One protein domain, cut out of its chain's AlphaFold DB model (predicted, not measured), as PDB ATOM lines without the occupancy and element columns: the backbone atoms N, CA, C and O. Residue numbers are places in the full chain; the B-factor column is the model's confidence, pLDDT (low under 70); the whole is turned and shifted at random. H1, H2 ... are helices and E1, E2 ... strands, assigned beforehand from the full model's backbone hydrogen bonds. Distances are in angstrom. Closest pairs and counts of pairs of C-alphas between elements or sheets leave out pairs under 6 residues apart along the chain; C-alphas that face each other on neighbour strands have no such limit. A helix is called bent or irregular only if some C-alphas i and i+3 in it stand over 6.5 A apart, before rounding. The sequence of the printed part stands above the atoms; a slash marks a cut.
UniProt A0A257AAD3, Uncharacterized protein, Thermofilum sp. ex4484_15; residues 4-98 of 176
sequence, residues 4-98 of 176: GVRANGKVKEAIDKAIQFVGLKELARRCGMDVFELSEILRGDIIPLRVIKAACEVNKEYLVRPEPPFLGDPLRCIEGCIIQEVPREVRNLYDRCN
ATOM      1  N   GLY A   4      77.144   6.136 -81.697       85.88
ATOM      2  CA  GLY A   4      77.386   4.806 -81.166       85.88
ATOM      3  C   GLY A   4      78.405   4.842 -80.039       85.88
ATOM      4  O   GLY A   4      79.034   5.864 -79.759       85.88
ATOM      5  N   VAL A   5      78.566   3.707 -79.380       87.12
ATOM      6  CA  VAL A   5      79.557   3.524 -78.324       87.12
ATOM      7  C   VAL A   5      80.410   2.314 -78.628       87.12
ATOM      8  O   VAL A   5      79.919   1.317 -79.159       87.12
ATOM      9  N   ARG A   6      81.691   2.384 -78.269       86.00
ATOM     10  CA  ARG A   6      82.547   1.203 -78.335       86.00
ATOM     11  C   ARG A   6      82.039   0.146 -77.347       86.00
ATOM     12  O   ARG A   6      81.958   0.425 -76.152       86.00
ATOM     13  N   ALA A   7      81.708  -1.043 -77.842       81.38
ATOM     14  CA  ALA A   7      81.170  -2.144 -77.056       81.38
ATOM     15  C   ALA A   7      82.171  -2.577 -75.977       81.38
ATOM     16  O   ALA A   7      83.239  -3.108 -76.282       81.38
ATOM     17  N   ASN A   8      81.816  -2.384 -74.708       86.19
ATOM     18  CA  ASN A   8      82.507  -3.005 -73.581       86.19
ATOM     19  C   ASN A   8      81.755  -4.277 -73.131       86.19
ATOM     20  O   ASN A   8      80.718  -4.633 -73.695       86.19
ATOM     21  N   GLY A   9      82.261  -4.962 -72.101       85.50
ATOM     22  CA  GLY A   9      81.615  -6.166 -71.564       85.50
ATOM     23  C   GLY A   9      80.166  -5.945 -71.109       85.50
ATOM     24  O   GLY A   9      79.324  -6.796 -71.362       85.50
ATOM     25  N   LYS A  10      79.849  -4.773 -70.533       89.12
ATOM     26  CA  LYS A  10      78.492  -4.437 -70.064       89.12
ATOM     27  C   LYS A  10      77.500  -4.312 -71.219       89.12
ATOM     28  O   LYS A  10      76.394  -4.838 -71.140       89.12
ATOM     29  N   VAL A  11      77.900  -3.621 -72.290       89.50
ATOM     30  CA  VAL A  11      77.075  -3.434 -73.491       89.50
ATOM     31  C   VAL A  11      76.808  -4.776 -74.165       89.50
ATOM     32  O   VAL A  11      75.662  -5.066 -74.501       89.50
ATOM     33  N   LYS A  12      77.841  -5.619 -74.313       90.38
ATOM     34  CA  LYS A  12      77.682  -6.962 -74.889       90.38
ATOM     35  C   LYS A  12      76.751  -7.827 -74.041       90.38
ATOM     36  O   LYS A  12      75.802  -8.380 -74.578       90.38
ATOM     37  N   GLU A  13      76.936  -7.847 -72.720       90.88
ATOM     38  CA  GLU A  13      76.079  -8.619 -71.812       90.88
ATOM     39  C   GLU A  13      74.612  -8.161 -71.850       90.88
ATOM     40  O   GLU A  13      73.701  -8.989 -71.886       90.88
ATOM     41  N   ALA A  14      74.367  -6.847 -71.875       90.62
ATOM     42  CA  ALA A  14      73.012  -6.307 -71.962       90.62
ATOM     43  C   ALA A  14      72.302  -6.734 -73.251       90.62
ATOM     44  O   ALA A  14      71.111  -7.058 -73.218       90.62
ATOM     45  N   ILE A  15      73.028  -6.765 -74.367       93.12
ATOM     46  CA  ILE A  15      72.497  -7.192 -75.659       93.12
ATOM     47  C   ILE A  15      72.302  -8.708 -75.700       93.12
ATOM     48  O   ILE A  15      71.237  -9.162 -76.110       93.12
ATOM     49  N   ASP A  16      73.276  -9.485 -75.233       93.94
ATOM     50  CA  ASP A  16      73.199 -10.947 -75.225       93.94
ATOM     51  C   ASP A  16      72.010 -11.436 -74.389       93.94
ATOM     52  O   ASP A  16      71.261 -12.303 -74.841       93.94
ATOM     53  N   LYS A  17      71.758 -10.836 -73.215       92.44
ATOM     54  CA  LYS A  17      70.559 -11.149 -72.418       92.44
ATOM     55  C   LYS A  17      69.265 -10.794 -73.145       92.44
ATOM     56  O   LYS A  17      68.336 -11.599 -73.153       92.44
ATOM     57  N   ALA A  18      69.205  -9.636 -73.799       92.06
ATOM     58  CA  ALA A  18      68.028  -9.263 -74.577       92.06
ATOM     59  C   ALA A  18      67.772 -10.268 -75.717       92.06
ATOM     60  O   ALA A  18      66.639 -10.705 -75.912       92.06
ATOM     61  N   ILE A  19      68.826 -10.705 -76.416       93.94
ATOM     62  CA  ILE A  19      68.744 -11.743 -77.453       93.94
ATOM     63  C   ILE A  19      68.280 -13.080 -76.862       93.94
ATOM     64  O   ILE A  19      67.493 -13.768 -77.504       93.94
ATOM     65  N   GLN A  20      68.706 -13.451 -75.653       92.94
ATOM     66  CA  GLN A  20      68.229 -14.671 -74.990       92.94
ATOM     67  C   GLN A  20      66.726 -14.627 -74.678       92.94
ATOM     68  O   GLN A  20      66.066 -15.658 -74.779       92.94
ATOM     69  N   PHE A  21      66.173 -13.458 -74.336       92.06
ATOM     70  CA  PHE A  21      64.746 -13.327 -74.021       92.06
ATOM     71  C   PHE A  21      63.844 -13.328 -75.252       92.06
ATOM     72  O   PHE A  21      62.841 -14.039 -75.272       92.06
ATOM     73  N   VAL A  22      64.171 -12.523 -76.267       92.88
ATOM     74  CA  VAL A  22      63.266 -12.296 -77.412       92.88
ATOM     75  C   VAL A  22      63.782 -12.868 -78.733       92.88
ATOM     76  O   VAL A  22      63.045 -12.942 -79.715       92.88
ATOM     77  N   GLY A  23      65.040 -13.302 -78.779       94.25
ATOM     78  CA  GLY A  23      65.715 -13.714 -80.004       94.25
ATOM     79  C   GLY A  23      66.205 -12.532 -80.848       94.25
ATOM     80  O   GLY A  23      65.693 -11.414 -80.786       94.25
ATOM     81  N   LEU A  24      67.197 -12.796 -81.703       91.88
ATOM     82  CA  LEU A  24      67.833 -11.774 -82.547       91.88
ATOM     83  C   LEU A  24      66.836 -11.079 -83.493       91.88
ATOM     84  O   LEU A  24      66.927  -9.875 -83.717       91.88
ATOM     85  N   LYS A  25      65.861 -11.828 -84.024       91.94
ATOM     86  CA  LYS A  25      64.857 -11.317 -84.971       91.94
ATOM     87  C   LYS A  25      63.933 -10.275 -84.344       91.94
ATOM     88  O   LYS A  25      63.648  -9.256 -84.967       91.94
ATOM     89  N   GLU A  26      63.465 -10.525 -83.126       90.69
ATOM     90  CA  GLU A  26      62.569  -9.596 -82.437       90.69
ATOM     91  C   GLU A  26      63.321  -8.349 -81.968       90.69
ATOM     92  O   GLU A  26      62.815  -7.235 -82.103       90.69
ATOM     93  N   LEU A  27      64.566  -8.513 -81.508       91.06
ATOM     94  CA  LEU A  27      65.421  -7.381 -81.164       91.06
ATOM     95  C   LEU A  27      65.702  -6.489 -82.387       91.06
ATOM     96  O   LEU A  27      65.592  -5.268 -82.284       91.06
ATOM     97  N   ALA A  28      65.982  -7.081 -83.555       90.44
ATOM     98  CA  ALA A  28      66.156  -6.347 -84.812       90.44
ATOM     99  C   ALA A  28      64.892  -5.560 -85.192       90.44
ATOM    100  O   ALA A  28      64.970  -4.363 -85.479       90.44
ATOM    101  N   ARG A  29      63.711  -6.186 -85.068       90.25
ATOM    102  CA  ARG A  29      62.417  -5.528 -85.303       90.25
ATOM    103  C   ARG A  29      62.221  -4.308 -84.401       90.25
ATOM    104  O   ARG A  29      61.830  -3.254 -84.895       90.25
ATOM    105  N   ARG A  30      62.532  -4.421 -83.104       87.19
ATOM    106  CA  ARG A  30      62.446  -3.302 -82.142       87.19
ATOM    107  C   ARG A  30      63.440  -2.178 -82.439       87.19
ATOM    108  O   ARG A  30      63.158  -1.021 -82.142       87.19
ATOM    109  N   CYS A  31      64.570  -2.498 -83.061       86.75
ATOM    110  CA  CYS A  31      65.538  -1.503 -83.514       86.75
ATOM    111  C   CYS A  31      65.155  -0.849 -84.857       86.75
ATOM    112  O   CYS A  31      65.794   0.130 -85.244       86.75
ATOM    113  N   GLY A  32      64.147  -1.372 -85.570       86.31
ATOM    114  CA  GLY A  32      63.813  -0.959 -86.937       86.31
ATOM    115  C   GLY A  32      64.882  -1.367 -87.956       86.31
ATOM    116  O   GLY A  32      65.177  -0.596 -88.867       86.31
ATOM    117  N   MET A  33      65.503  -2.532 -87.754       85.62
ATOM    118  CA  MET A  33      66.668  -3.023 -88.502       85.62
ATOM    119  C   MET A  33      66.410  -4.433 -89.030       85.62
ATOM    120  O   MET A  33      65.590  -5.169 -88.472       85.62
ATOM    121  N   ASP A  34      67.141  -4.833 -90.070       87.00
ATOM    122  CA  ASP A  34      67.144  -6.234 -90.494       87.00
ATOM    123  C   ASP A  34      67.986  -7.111 -89.545       87.00
ATOM    124  O   ASP A  34      68.889  -6.643 -88.847       87.00
ATOM    125  N   VAL A  35      67.703  -8.416 -89.519       86.62
ATOM    126  CA  VAL A  35      68.454  -9.390 -88.711       86.62
ATOM    127  C   VAL A  35      69.925  -9.436 -89.126       86.62
ATOM    128  O   VAL A  35      70.800  -9.520 -88.260       86.62
ATOM    129  N   PHE A  36      70.209  -9.385 -90.431       81.44
ATOM    130  CA  PHE A  36      71.578  -9.416 -90.941       81.44
ATOM    131  C   PHE A  36      72.347  -8.162 -90.521       81.44
ATOM    132  O   PHE A  36      73.470  -8.246 -90.029       81.44
ATOM    133  N   GLU A  37      71.696  -7.010 -90.636       79.00
ATOM    134  CA  GLU A  37      72.238  -5.711 -90.258       79.00
ATOM    135  C   GLU A  37      72.572  -5.636 -88.767       79.00
ATOM    136  O   GLU A  37      73.679  -5.249 -88.384       79.00
ATOM    137  N   LEU A  38      71.638  -6.069 -87.914       88.81
ATOM    138  CA  LEU A  38      71.898  -6.163 -86.487       88.81
ATOM    139  C   LEU A  38      73.068  -7.119 -86.222       88.81
ATOM    140  O   LEU A  38      73.954  -6.788 -85.444       88.81
ATOM    141  N   SER A  39      73.126  -8.273 -86.894       88.06
ATOM    142  CA  SER A  39      74.226  -9.226 -86.716       88.06
ATOM    143  C   SER A  39      75.594  -8.638 -87.069       88.06
ATOM    144  O   SER A  39      76.551  -8.857 -86.328       88.06
ATOM    145  N   GLU A  40      75.707  -7.873 -88.156       85.31
ATOM    146  CA  GLU A  40      76.969  -7.222 -88.522       85.31
ATOM    147  C   GLU A  40      77.366  -6.118 -87.545       85.31
ATOM    148  O   GLU A  40      78.533  -6.035 -87.160       85.31
ATOM    149  N   ILE A  41      76.404  -5.328 -87.065       86.62
ATOM    150  CA  ILE A  41      76.654  -4.323 -86.026       86.62
ATOM    151  C   ILE A  41      77.176  -4.976 -84.749       86.62
ATOM    152  O   ILE A  41      78.129  -4.480 -84.157       86.62
ATOM    153  N   LEU A  42      76.594  -6.108 -84.346       88.25
ATOM    154  CA  LEU A  42      77.018  -6.846 -83.156       88.25
ATOM    155  C   LEU A  42      78.401  -7.495 -83.303       88.25
ATOM    156  O   LEU A  42      79.055  -7.763 -82.296       88.25
ATOM    157  N   ARG A  43      78.860  -7.741 -84.536       86.31
ATOM    158  CA  ARG A  43      80.236  -8.183 -84.822       86.31
ATOM    159  C   ARG A  43      81.241  -7.034 -84.789       86.31
ATOM    160  O   ARG A  43      82.428  -7.289 -84.602       86.31
ATOM    161  N   GLY A  44      80.784  -5.802 -85.000       82.69
ATOM    162  CA  GLY A  44      81.610  -4.606 -84.947       82.69
ATOM    163  C   GLY A  44      81.929  -4.151 -83.522       82.69
ATOM    164  O   GLY A  44      81.321  -4.575 -82.540       82.69
ATOM    165  N   ASP A  45      82.880  -3.224 -83.416       83.50
ATOM    166  CA  ASP A  45      83.271  -2.642 -82.130       83.50
ATOM    167  C   ASP A  45      82.364  -1.491 -81.689       83.50
ATOM    168  O   ASP A  45      82.385  -1.134 -80.516       83.50
ATOM    169  N   ILE A  46      81.596  -0.878 -82.595       86.12
ATOM    170  CA  ILE A  46      80.770   0.303 -82.310       86.12
ATOM    171  C   ILE A  46      79.294  -0.072 -82.410       86.12
ATOM    172  O   ILE A  46      78.793  -0.370 -83.492       86.12
ATOM    173  N   ILE A  47      78.587   0.008 -81.283       89.06
ATOM    174  CA  ILE A  47      77.161  -0.301 -81.185       89.06
ATOM    175  C   ILE A  47      76.349   0.999 -81.160       89.06
ATOM    176  O   ILE A  47      76.600   1.858 -80.309       89.06
ATOM    177  N   PRO A  48      75.353   1.167 -82.045       89.19
ATOM    178  CA  PRO A  48      74.458   2.315 -82.021       89.19
ATOM    179  C   PRO A  48      73.648   2.397 -80.725       89.19
ATOM    180  O   PRO A  48      73.145   1.388 -80.222       89.19
ATOM    181  N   LEU A  49      73.423   3.616 -80.226       88.69
ATOM    182  CA  LEU A  49      72.653   3.836 -78.995       88.69
ATOM    183  C   LEU A  49      71.229   3.263 -79.060       88.69
ATOM    184  O   LEU A  49      70.697   2.840 -78.035       88.69
ATOM    185  N   ARG A  50      70.614   3.199 -80.250       88.75
ATOM    186  CA  ARG A  50      69.283   2.591 -80.423       88.75
ATOM    187  C   ARG A  50      69.259   1.100 -80.083       88.75
ATOM    188  O   ARG A  50      68.287   0.647 -79.491       88.75
ATOM    189  N   VAL A  51      70.330   0.367 -80.400       91.12
ATOM    190  CA  VAL A  51      70.434  -1.075 -80.126       91.12
ATOM    191  C   VAL A  51      70.544  -1.295 -78.621       91.12
ATOM    192  O   VAL A  51      69.858  -2.145 -78.064       91.12
ATOM    193  N   ILE A  52      71.334  -0.458 -77.947       91.00
ATOM    194  CA  ILE A  52      71.490  -0.485 -76.486       91.00
ATOM    195  C   ILE A  52      70.170  -0.149 -75.798       91.00
ATOM    196  O   ILE A  52      69.752  -0.850 -74.883       91.00
ATOM    197  N   LYS A  53      69.478   0.893 -76.268       91.75
ATOM    198  CA  LYS A  53      68.170   1.280 -75.741       91.75
ATOM    199  C   LYS A  53      67.156   0.141 -75.876       91.75
ATOM    200  O   LYS A  53      66.527  -0.212 -74.882       91.75
ATOM    201  N   ALA A  54      67.045  -0.457 -77.062       91.94
ATOM    202  CA  ALA A  54      66.134  -1.570 -77.310       91.94
ATOM    203  C   ALA A  54      66.465  -2.790 -76.435       91.94
ATOM    204  O   ALA A  54      65.565  -3.388 -75.850       91.94
ATOM    205  N   ALA A  55      67.750  -3.125 -76.283       91.94
ATOM    206  CA  ALA A  55      68.186  -4.210 -75.408       91.94
ATOM    207  C   ALA A  55      67.818  -3.947 -73.937       91.94
ATOM    208  O   ALA A  55      67.276  -4.823 -73.266       91.94
ATOM    209  N   CYS A  56      68.040  -2.727 -73.440       90.12
ATOM    210  CA  CYS A  56      67.678  -2.359 -72.073       90.12
ATOM    211  C   CYS A  56      66.163  -2.353 -71.823       90.12
ATOM    212  O   CYS A  56      65.721  -2.719 -70.735       90.12
ATOM    213  N   GLU A  57      65.362  -1.947 -72.810       90.88
ATOM    214  CA  GLU A  57      63.898  -2.004 -72.736       90.88
ATOM    215  C   GLU A  57      63.396  -3.447 -72.664       90.88
ATOM    216  O   GLU A  57      62.584  -3.759 -71.795       90.88
ATOM    217  N   VAL A  58      63.937  -4.341 -73.500       91.75
ATOM    218  CA  VAL A  58      63.652  -5.782 -73.418       91.75
ATOM    219  C   VAL A  58      64.031  -6.317 -72.038       91.75
ATOM    220  O   VAL A  58      63.217  -6.941 -71.366       91.75
ATOM    221  N   ASN A  59      65.234  -6.025 -71.554       90.38
ATOM    222  CA  ASN A  59      65.660  -6.500 -70.241       90.38
ATOM    223  C   ASN A  59      64.754  -5.987 -69.111       90.38
ATOM    224  O   ASN A  59      64.476  -6.745 -68.194       90.38
ATOM    225  N   LYS A  60      64.256  -4.744 -69.168       89.44
ATOM    226  CA  LYS A  60      63.277  -4.212 -68.198       89.44
ATOM    227  C   LYS A  60      61.919  -4.907 -68.257       89.44
ATOM    228  O   LYS A  60      61.264  -5.030 -67.231       89.44
ATOM    229  N   GLU A  61      61.487  -5.306 -69.448       88.69
ATOM    230  CA  GLU A  61      60.207  -5.983 -69.660       88.69
ATOM    231  C   GLU A  61      60.222  -7.401 -69.069       88.69
ATOM    232  O   GLU A  61      59.253  -7.815 -68.436       88.69
ATOM    233  N   TYR A  62      61.337  -8.121 -69.223       86.50
ATOM    234  CA  TYR A  62      61.458  -9.520 -68.797       86.50
ATOM    235  C   TYR A  62      62.106  -9.704 -67.416       86.50
ATOM    236  O   TYR A  62      61.816 -10.682 -66.724       86.50
ATOM    237  N   LEU A  63      62.954  -8.773 -66.970       82.94
ATOM    238  CA  LEU A  63      63.512  -8.769 -65.619       82.94
ATOM    239  C   LEU A  63      62.705  -7.799 -64.757       82.94
ATOM    240  O   LEU A  63      62.916  -6.591 -64.804       82.94
ATOM    241  N   VAL A  64      61.833  -8.344 -63.900       72.81
ATOM    242  CA  VAL A  64      61.052  -7.583 -62.899       72.81
ATOM    243  C   VAL A  64      61.948  -6.636 -62.080       72.81
ATOM    244  O   VAL A  64      61.525  -5.547 -61.688       72.81
ATOM    245  N   ARG A  65      63.213  -7.027 -61.862       76.12
ATOM    246  CA  ARG A  65      64.316  -6.152 -61.448       76.12
ATOM    247  C   ARG A  65      65.582  -6.523 -62.227       76.12
ATOM    248  O   ARG A  65      66.150  -7.580 -61.959       76.12
ATOM    249  N   PRO A  66      66.031  -5.703 -63.191       71.25
ATOM    250  CA  PRO A  66      67.241  -5.995 -63.942       71.25
ATOM    251  C   PRO A  66      68.473  -5.812 -63.047       71.25
ATOM    252  O   PRO A  66      68.908  -4.690 -62.787       71.25
ATOM    253  N   GLU A  67      69.028  -6.929 -62.578       72.19
ATOM    254  CA  GLU A  67      70.317  -6.987 -61.893       72.19
ATOM    255  C   GLU A  67      71.361  -7.675 -62.782       72.19
ATOM    256  O   GLU A  67      71.111  -8.777 -63.292       72.19
ATOM    257  N   PRO A  68      72.542  -7.065 -62.972       78.88
ATOM    258  CA  PRO A  68      72.970  -5.727 -62.524       78.88
ATOM    259  C   PRO A  68      72.257  -4.544 -63.231       78.88
ATOM    260  O   PRO A  68      71.760  -4.690 -64.349       78.88
ATOM    261  N   PRO A  69      72.230  -3.333 -62.628       81.50
ATOM    262  CA  PRO A  69      71.376  -2.213 -63.059       81.50
ATOM    263  C   PRO A  69      71.678  -1.669 -64.463       81.50
ATOM    264  O   PRO A  69      70.828  -1.017 -65.069       81.50
ATOM    265  N   PHE A  70      72.866  -1.946 -65.006       84.12
ATOM    266  CA  PHE A  70      73.212  -1.588 -66.383       84.12
ATOM    267  C   PHE A  70      72.406  -2.365 -67.432       84.12
ATOM    268  O   PHE A  70      72.369  -1.960 -68.589       84.12
ATOM    269  N   LEU A  71      71.743  -3.461 -67.046       83.44
ATOM    270  CA  LEU A  71      70.886  -4.224 -67.949       83.44
ATOM    271  C   LEU A  71      69.602  -3.477 -68.293       83.44
ATOM    272  O   LEU A  71      69.095  -3.653 -69.393       83.44
ATOM    273  N   GLY A  72      69.083  -2.654 -67.379       81.94
ATOM    274  CA  GLY A  72      67.841  -1.912 -67.586       81.94
ATOM    275  C   GLY A  72      68.035  -0.431 -67.905       81.94
ATOM    276  O   GLY A  72      67.118   0.208 -68.419       81.94
ATOM    277  N   ASP A  73      69.191   0.149 -67.593       86.25
ATOM    278  CA  ASP A  73      69.446   1.577 -67.778       86.25
ATOM    279  C   ASP A  73      70.507   1.819 -68.867       86.25
ATOM    280  O   ASP A  73      71.684   1.520 -68.639       86.25
ATOM    281  N   PRO A  74      70.125   2.402 -70.023       85.50
ATOM    282  CA  PRO A  74      71.055   2.707 -71.106       85.50
ATOM    283  C   PRO A  74      72.232   3.581 -70.668       85.50
ATOM    284  O   PRO A  74      73.339   3.377 -71.155       85.50
ATOM    285  N   LEU A  75      72.029   4.522 -69.735       85.94
ATOM    286  CA  LEU A  75      73.099   5.410 -69.265       85.94
ATOM    287  C   LEU A  75      74.137   4.645 -68.442       85.94
ATOM    288  O   LEU A  75      75.337   4.836 -68.628       85.94
ATOM    289  N   ARG A  76      73.683   3.723 -67.587       84.81
ATOM    290  CA  ARG A  76      74.569   2.820 -66.833       84.81
ATOM    291  C   ARG A  76      75.228   1.772 -67.729       84.81
ATOM    292  O   ARG A  76      76.333   1.321 -67.434       84.81
ATOM    293  N   CYS A  77      74.562   1.385 -68.819       83.19
ATOM    294  CA  CYS A  77      75.101   0.476 -69.828       83.19
ATOM    295  C   CYS A  77      76.302   1.092 -70.556       83.19
ATOM    296  O   CYS A  77      77.340   0.446 -70.694       83.19
ATOM    297  N   ILE A  78      76.191   2.365 -70.951       86.00
ATOM    298  CA  ILE A  78      77.255   3.083 -71.667       86.00
ATOM    299  C   ILE A  78      78.287   3.745 -70.747       86.00
ATOM    300  O   ILE A  78      79.249   4.337 -71.235       86.00
ATOM    301  N   GLU A  79      78.122   3.652 -69.428       84.12
ATOM    302  CA  GLU A  79      79.041   4.244 -68.458       84.12
ATOM    303  C   GLU A  79      80.462   3.677 -68.629       84.12
ATOM    304  O   GLU A  79      80.696   2.467 -68.513       84.12
ATOM    305  N   GLY A  80      81.414   4.569 -68.921       77.62
ATOM    306  CA  GLY A  80      82.804   4.222 -69.229       77.62
ATOM    307  C   GLY A  80      83.064   3.829 -70.689       77.62
ATOM    308  O   GLY A  80      84.178   3.416 -71.008       77.62
ATOM    309  N   CYS A  81      82.077   3.940 -71.585       83.50
ATOM    310  CA  CYS A  81      82.271   3.710 -73.017       83.50
ATOM    311  C   CYS A  81      82.723   4.982 -73.745       83.50
ATOM    312  O   CYS A  81      82.312   6.094 -73.415       83.50
ATOM    313  N   ILE A  82      83.523   4.808 -74.800       81.62
ATOM    314  CA  ILE A  82      83.899   5.904 -75.700       81.62
ATOM    315  C   ILE A  82      82.764   6.108 -76.706       81.62
ATOM    316  O   ILE A  82      82.457   5.195 -77.479       81.62
ATOM    317  N   ILE A  83      82.154   7.295 -76.694       80.19
ATOM    318  CA  ILE A  83      81.141   7.704 -77.674       80.19
ATOM    319  C   ILE A  83      81.861   8.096 -78.963       80.19
ATOM    320  O   ILE A  83      82.767   8.929 -78.946       80.19
ATOM    321  N   GLN A  84      81.471   7.485 -80.076       78.00
ATOM    322  CA  GLN A  84      82.024   7.773 -81.397       78.00
ATOM    323  C   GLN A  84      80.888   7.909 -82.410       78.00
ATOM    324  O   GLN A  84      79.804   7.341 -82.246       78.00
ATOM    325  N   GLU A  85      81.122   8.671 -83.476       70.75
ATOM    326  CA  GLU A  85      80.215   8.637 -84.618       70.75
ATOM    327  C   GLU A  85      80.253   7.246 -85.250       70.75
ATOM    328  O   GLU A  85      81.328   6.682 -85.465       70.75
ATOM    329  N   VAL A  86      79.078   6.689 -85.557       64.88
ATOM    330  CA  VAL A  86      79.008   5.405 -86.261       64.88
ATOM    331  C   VAL A  86      79.653   5.589 -87.645       64.88
ATOM    332  O   VAL A  86      79.186   6.452 -88.406       64.88
ATOM    333  N   PRO A  87      80.707   4.818 -87.989       57.25
ATOM    334  CA  PRO A  87      81.414   4.955 -89.256       57.25
ATOM    335  C   PRO A  87      80.447   4.890 -90.438       57.25
ATOM    336  O   PRO A  87      79.537   4.057 -90.473       57.25
ATOM    337  N   ARG A  88      80.652   5.751 -91.443       54.22
ATOM    338  CA  ARG A  88      79.817   5.787 -92.661       54.22
ATOM    339  C   ARG A  88      79.790   4.449 -93.415       54.22
ATOM    340  O   ARG A  88      78.883   4.227 -94.201       54.22
ATOM    341  N   GLU A  89      80.726   3.542 -93.151       52.88
ATOM    342  CA  GLU A  89      80.772   2.193 -93.730       52.88
ATOM    343  C   GLU A  89      79.640   1.281 -93.227       52.88
ATOM    344  O   GLU A  89      79.049   0.571 -94.037       52.88
ATOM    345  N   VAL A  90      79.222   1.391 -91.958       52.94
ATOM    346  CA  VAL A  90      78.000   0.731 -91.440       52.94
ATOM    347  C   VAL A  90      76.744   1.390 -92.029       52.94
ATOM    348  O   VAL A  90      75.731   0.742 -92.277       52.94
ATOM    349  N   ARG A  91      76.831   2.684 -92.359       47.50
ATOM    350  CA  ARG A  91      75.771   3.419 -93.067       47.50
ATOM    351  C   ARG A  91      75.634   3.006 -94.544       47.50
ATOM    352  O   ARG A  91      74.555   3.109 -95.106       47.50
ATOM    353  N   ASN A  92      76.696   2.492 -95.162       47.25
ATOM    354  CA  ASN A  92      76.650   1.964 -96.531       47.25
ATOM    355  C   ASN A  92      76.036   0.551 -96.604       47.25
ATOM    356  O   ASN A  92      75.610   0.124 -97.677       47.25
ATOM    357  N   LEU A  93      75.966  -0.163 -95.478       46.78
ATOM    358  CA  LEU A  93      75.169  -1.387 -95.323       46.78
ATOM    359  C   LEU A  93      73.673  -1.079 -95.188       46.78
ATOM    360  O   LEU A  93      72.847  -1.753 -95.803       46.78
ATOM    361  N   TYR A  94      73.355   0.028 -94.516       43.56
ATOM    362  CA  TYR A  94      72.023   0.641 -94.465       43.56
ATOM    363  C   TYR A  94      71.431   0.921 -95.861       43.56
ATOM    364  O   TYR A  94      70.243   0.689 -96.081       43.56
ATOM    365  N   ASP A  95      72.257   1.353 -96.822       44.34
ATOM    366  CA  ASP A  95      71.841   1.621 -98.211       44.34
ATOM    367  C   ASP A  95      71.833   0.373 -99.117       44.34
ATOM    368  O   ASP A  95      71.287   0.419-100.220       44.34
ATOM    369  N   ARG A  96      72.428  -0.752 -98.688       46.50
ATOM    370  CA  ARG A  96      72.369  -2.027 -99.434       46.50
ATOM    371  C   ARG A  96      71.201  -2.919 -99.027       46.50
ATOM    372  O   ARG A  96      70.763  -3.713 -99.855       46.50
ATOM    373  N   CYS A  97      70.710  -2.807 -97.792       43.03
ATOM    374  CA  CYS A  97      69.634  -3.661 -97.278       43.03
ATOM    375  C   CYS A  97      68.263  -2.976 -97.238       43.03
ATOM    376  O   CYS A  97      67.251  -3.664 -97.370       43.03
ATOM    377  N   ASN A  98      68.194  -1.642 -97.166       38.47
ATOM    378  CA  ASN A  98      66.968  -0.955 -97.547       38.47
ATOM    379  C   ASN A  98      66.899  -0.916 -99.069       38.47
ATOM    380  O   ASN A  98      67.639  -0.178 -99.715       38.47
TER     381      ASN A  98
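AT A GLANCE: This is residues 4 to 98 of the 176 residues of an uncharacterized protein of Thermofilum sp. ex4484_15 (UniProt A0A257AAD3). A sharply bent helix, H1, makes a corner with its two arms, and H3 packs across both of them; H2 packs on the second arm, with H5 beside H2 at one end of the longest axis. Three very short strands make a small sheet along one side, and the loop of residues 63 to 73 lies toward the opposite end from H5. The printed part has 95 residues, with five named helices and three named strands in the order E1 H1 H2 E2 H3 H4 E3 H5. The sheet runs E2 E1 E3, antiparallel, and the class is mostly helix. The whole is compact, with a radius of gyration of the C-alphas of 12.6 A and spans of 39 by 27 by 16 A.

IN THESE COORDINATES: E1 is residues 4 to 6, from C-alpha 4 at (77.386, 4.806, -81.166). H1, residues 9 to 31, was assigned by its hydrogen bonds as one helix but is bent: C-alphas 21 and 24 are 9.2 A apart. Its arms are H1a, residues 9 to 21, 18.5 A long, and H1b, residues 24 to 31, 10.6 A. H2 is residues 35 to 43, 12.5 A, and E2 residues 46 to 48. H3, residues 49 to 62, is 20.2 A long, from C-alpha 49 at (72.653, 3.836, -78.995). H4 is residues 74 to 77, E3 residues 83 to 85. H5, residues 88 to 97, is 14.6 A long and ends with C-alpha 97 at (69.634, -3.661, -97.278).

HOW THE PARTS SIT: H1 is the hub, touching three helices. H1a and H1b are only just about perpendicular, at 71 degrees. H3 touches H1a at a steep tilt of 52 degrees, the C-alphas of Ala 18 and Ala 55 being closest at 5.1 A. With residues 50 to 55 alone, H3 touches H1b, closest at Cys 31 and Val 51, C-alphas 6.0 A apart. H2 touches H1b about perpendicular, at 87 degrees; the closest C-alphas, of Ala 28 and Val 35, are 5.5 A apart. H5 touches H2 at a shallow tilt of 20 degrees, opposite ways; the closest C-alphas, of Glu 37 and Leu 93, are 7.3 A apart. H4 touches H3, closest at Lys 53 and Pro 74, C-alphas 5.6 A apart. H3 only grazes the sheet, with residues 49 to 52. In the sheet, N 5 and O 47 of E1 and E2 are 2.9 A apart, and N 4 and O 84 of E1 and E3 are 3.0 A apart, both within hydrogen-bond range. E2, H3 H4 and E3 form a split strand-helix-strand unit, two strands running the same way with E1 between them, its crossover right-handed. In H1a, H1b, H2, H3 and H5 every O i to N i+4 pair is within hydrogen-bond range; H4 is too short for such a pair.

THE WHOLE: The two C-alphas farthest apart, of Arg 65 and Arg 96, are 39.0 A apart. The printed part has no cut. The link from H3 to H4, 11 residues, is long; the other links are tight. The model's confidence is low, under 70, at residues 86 to 98, and the mean pLDDT of the printed part is 81.4.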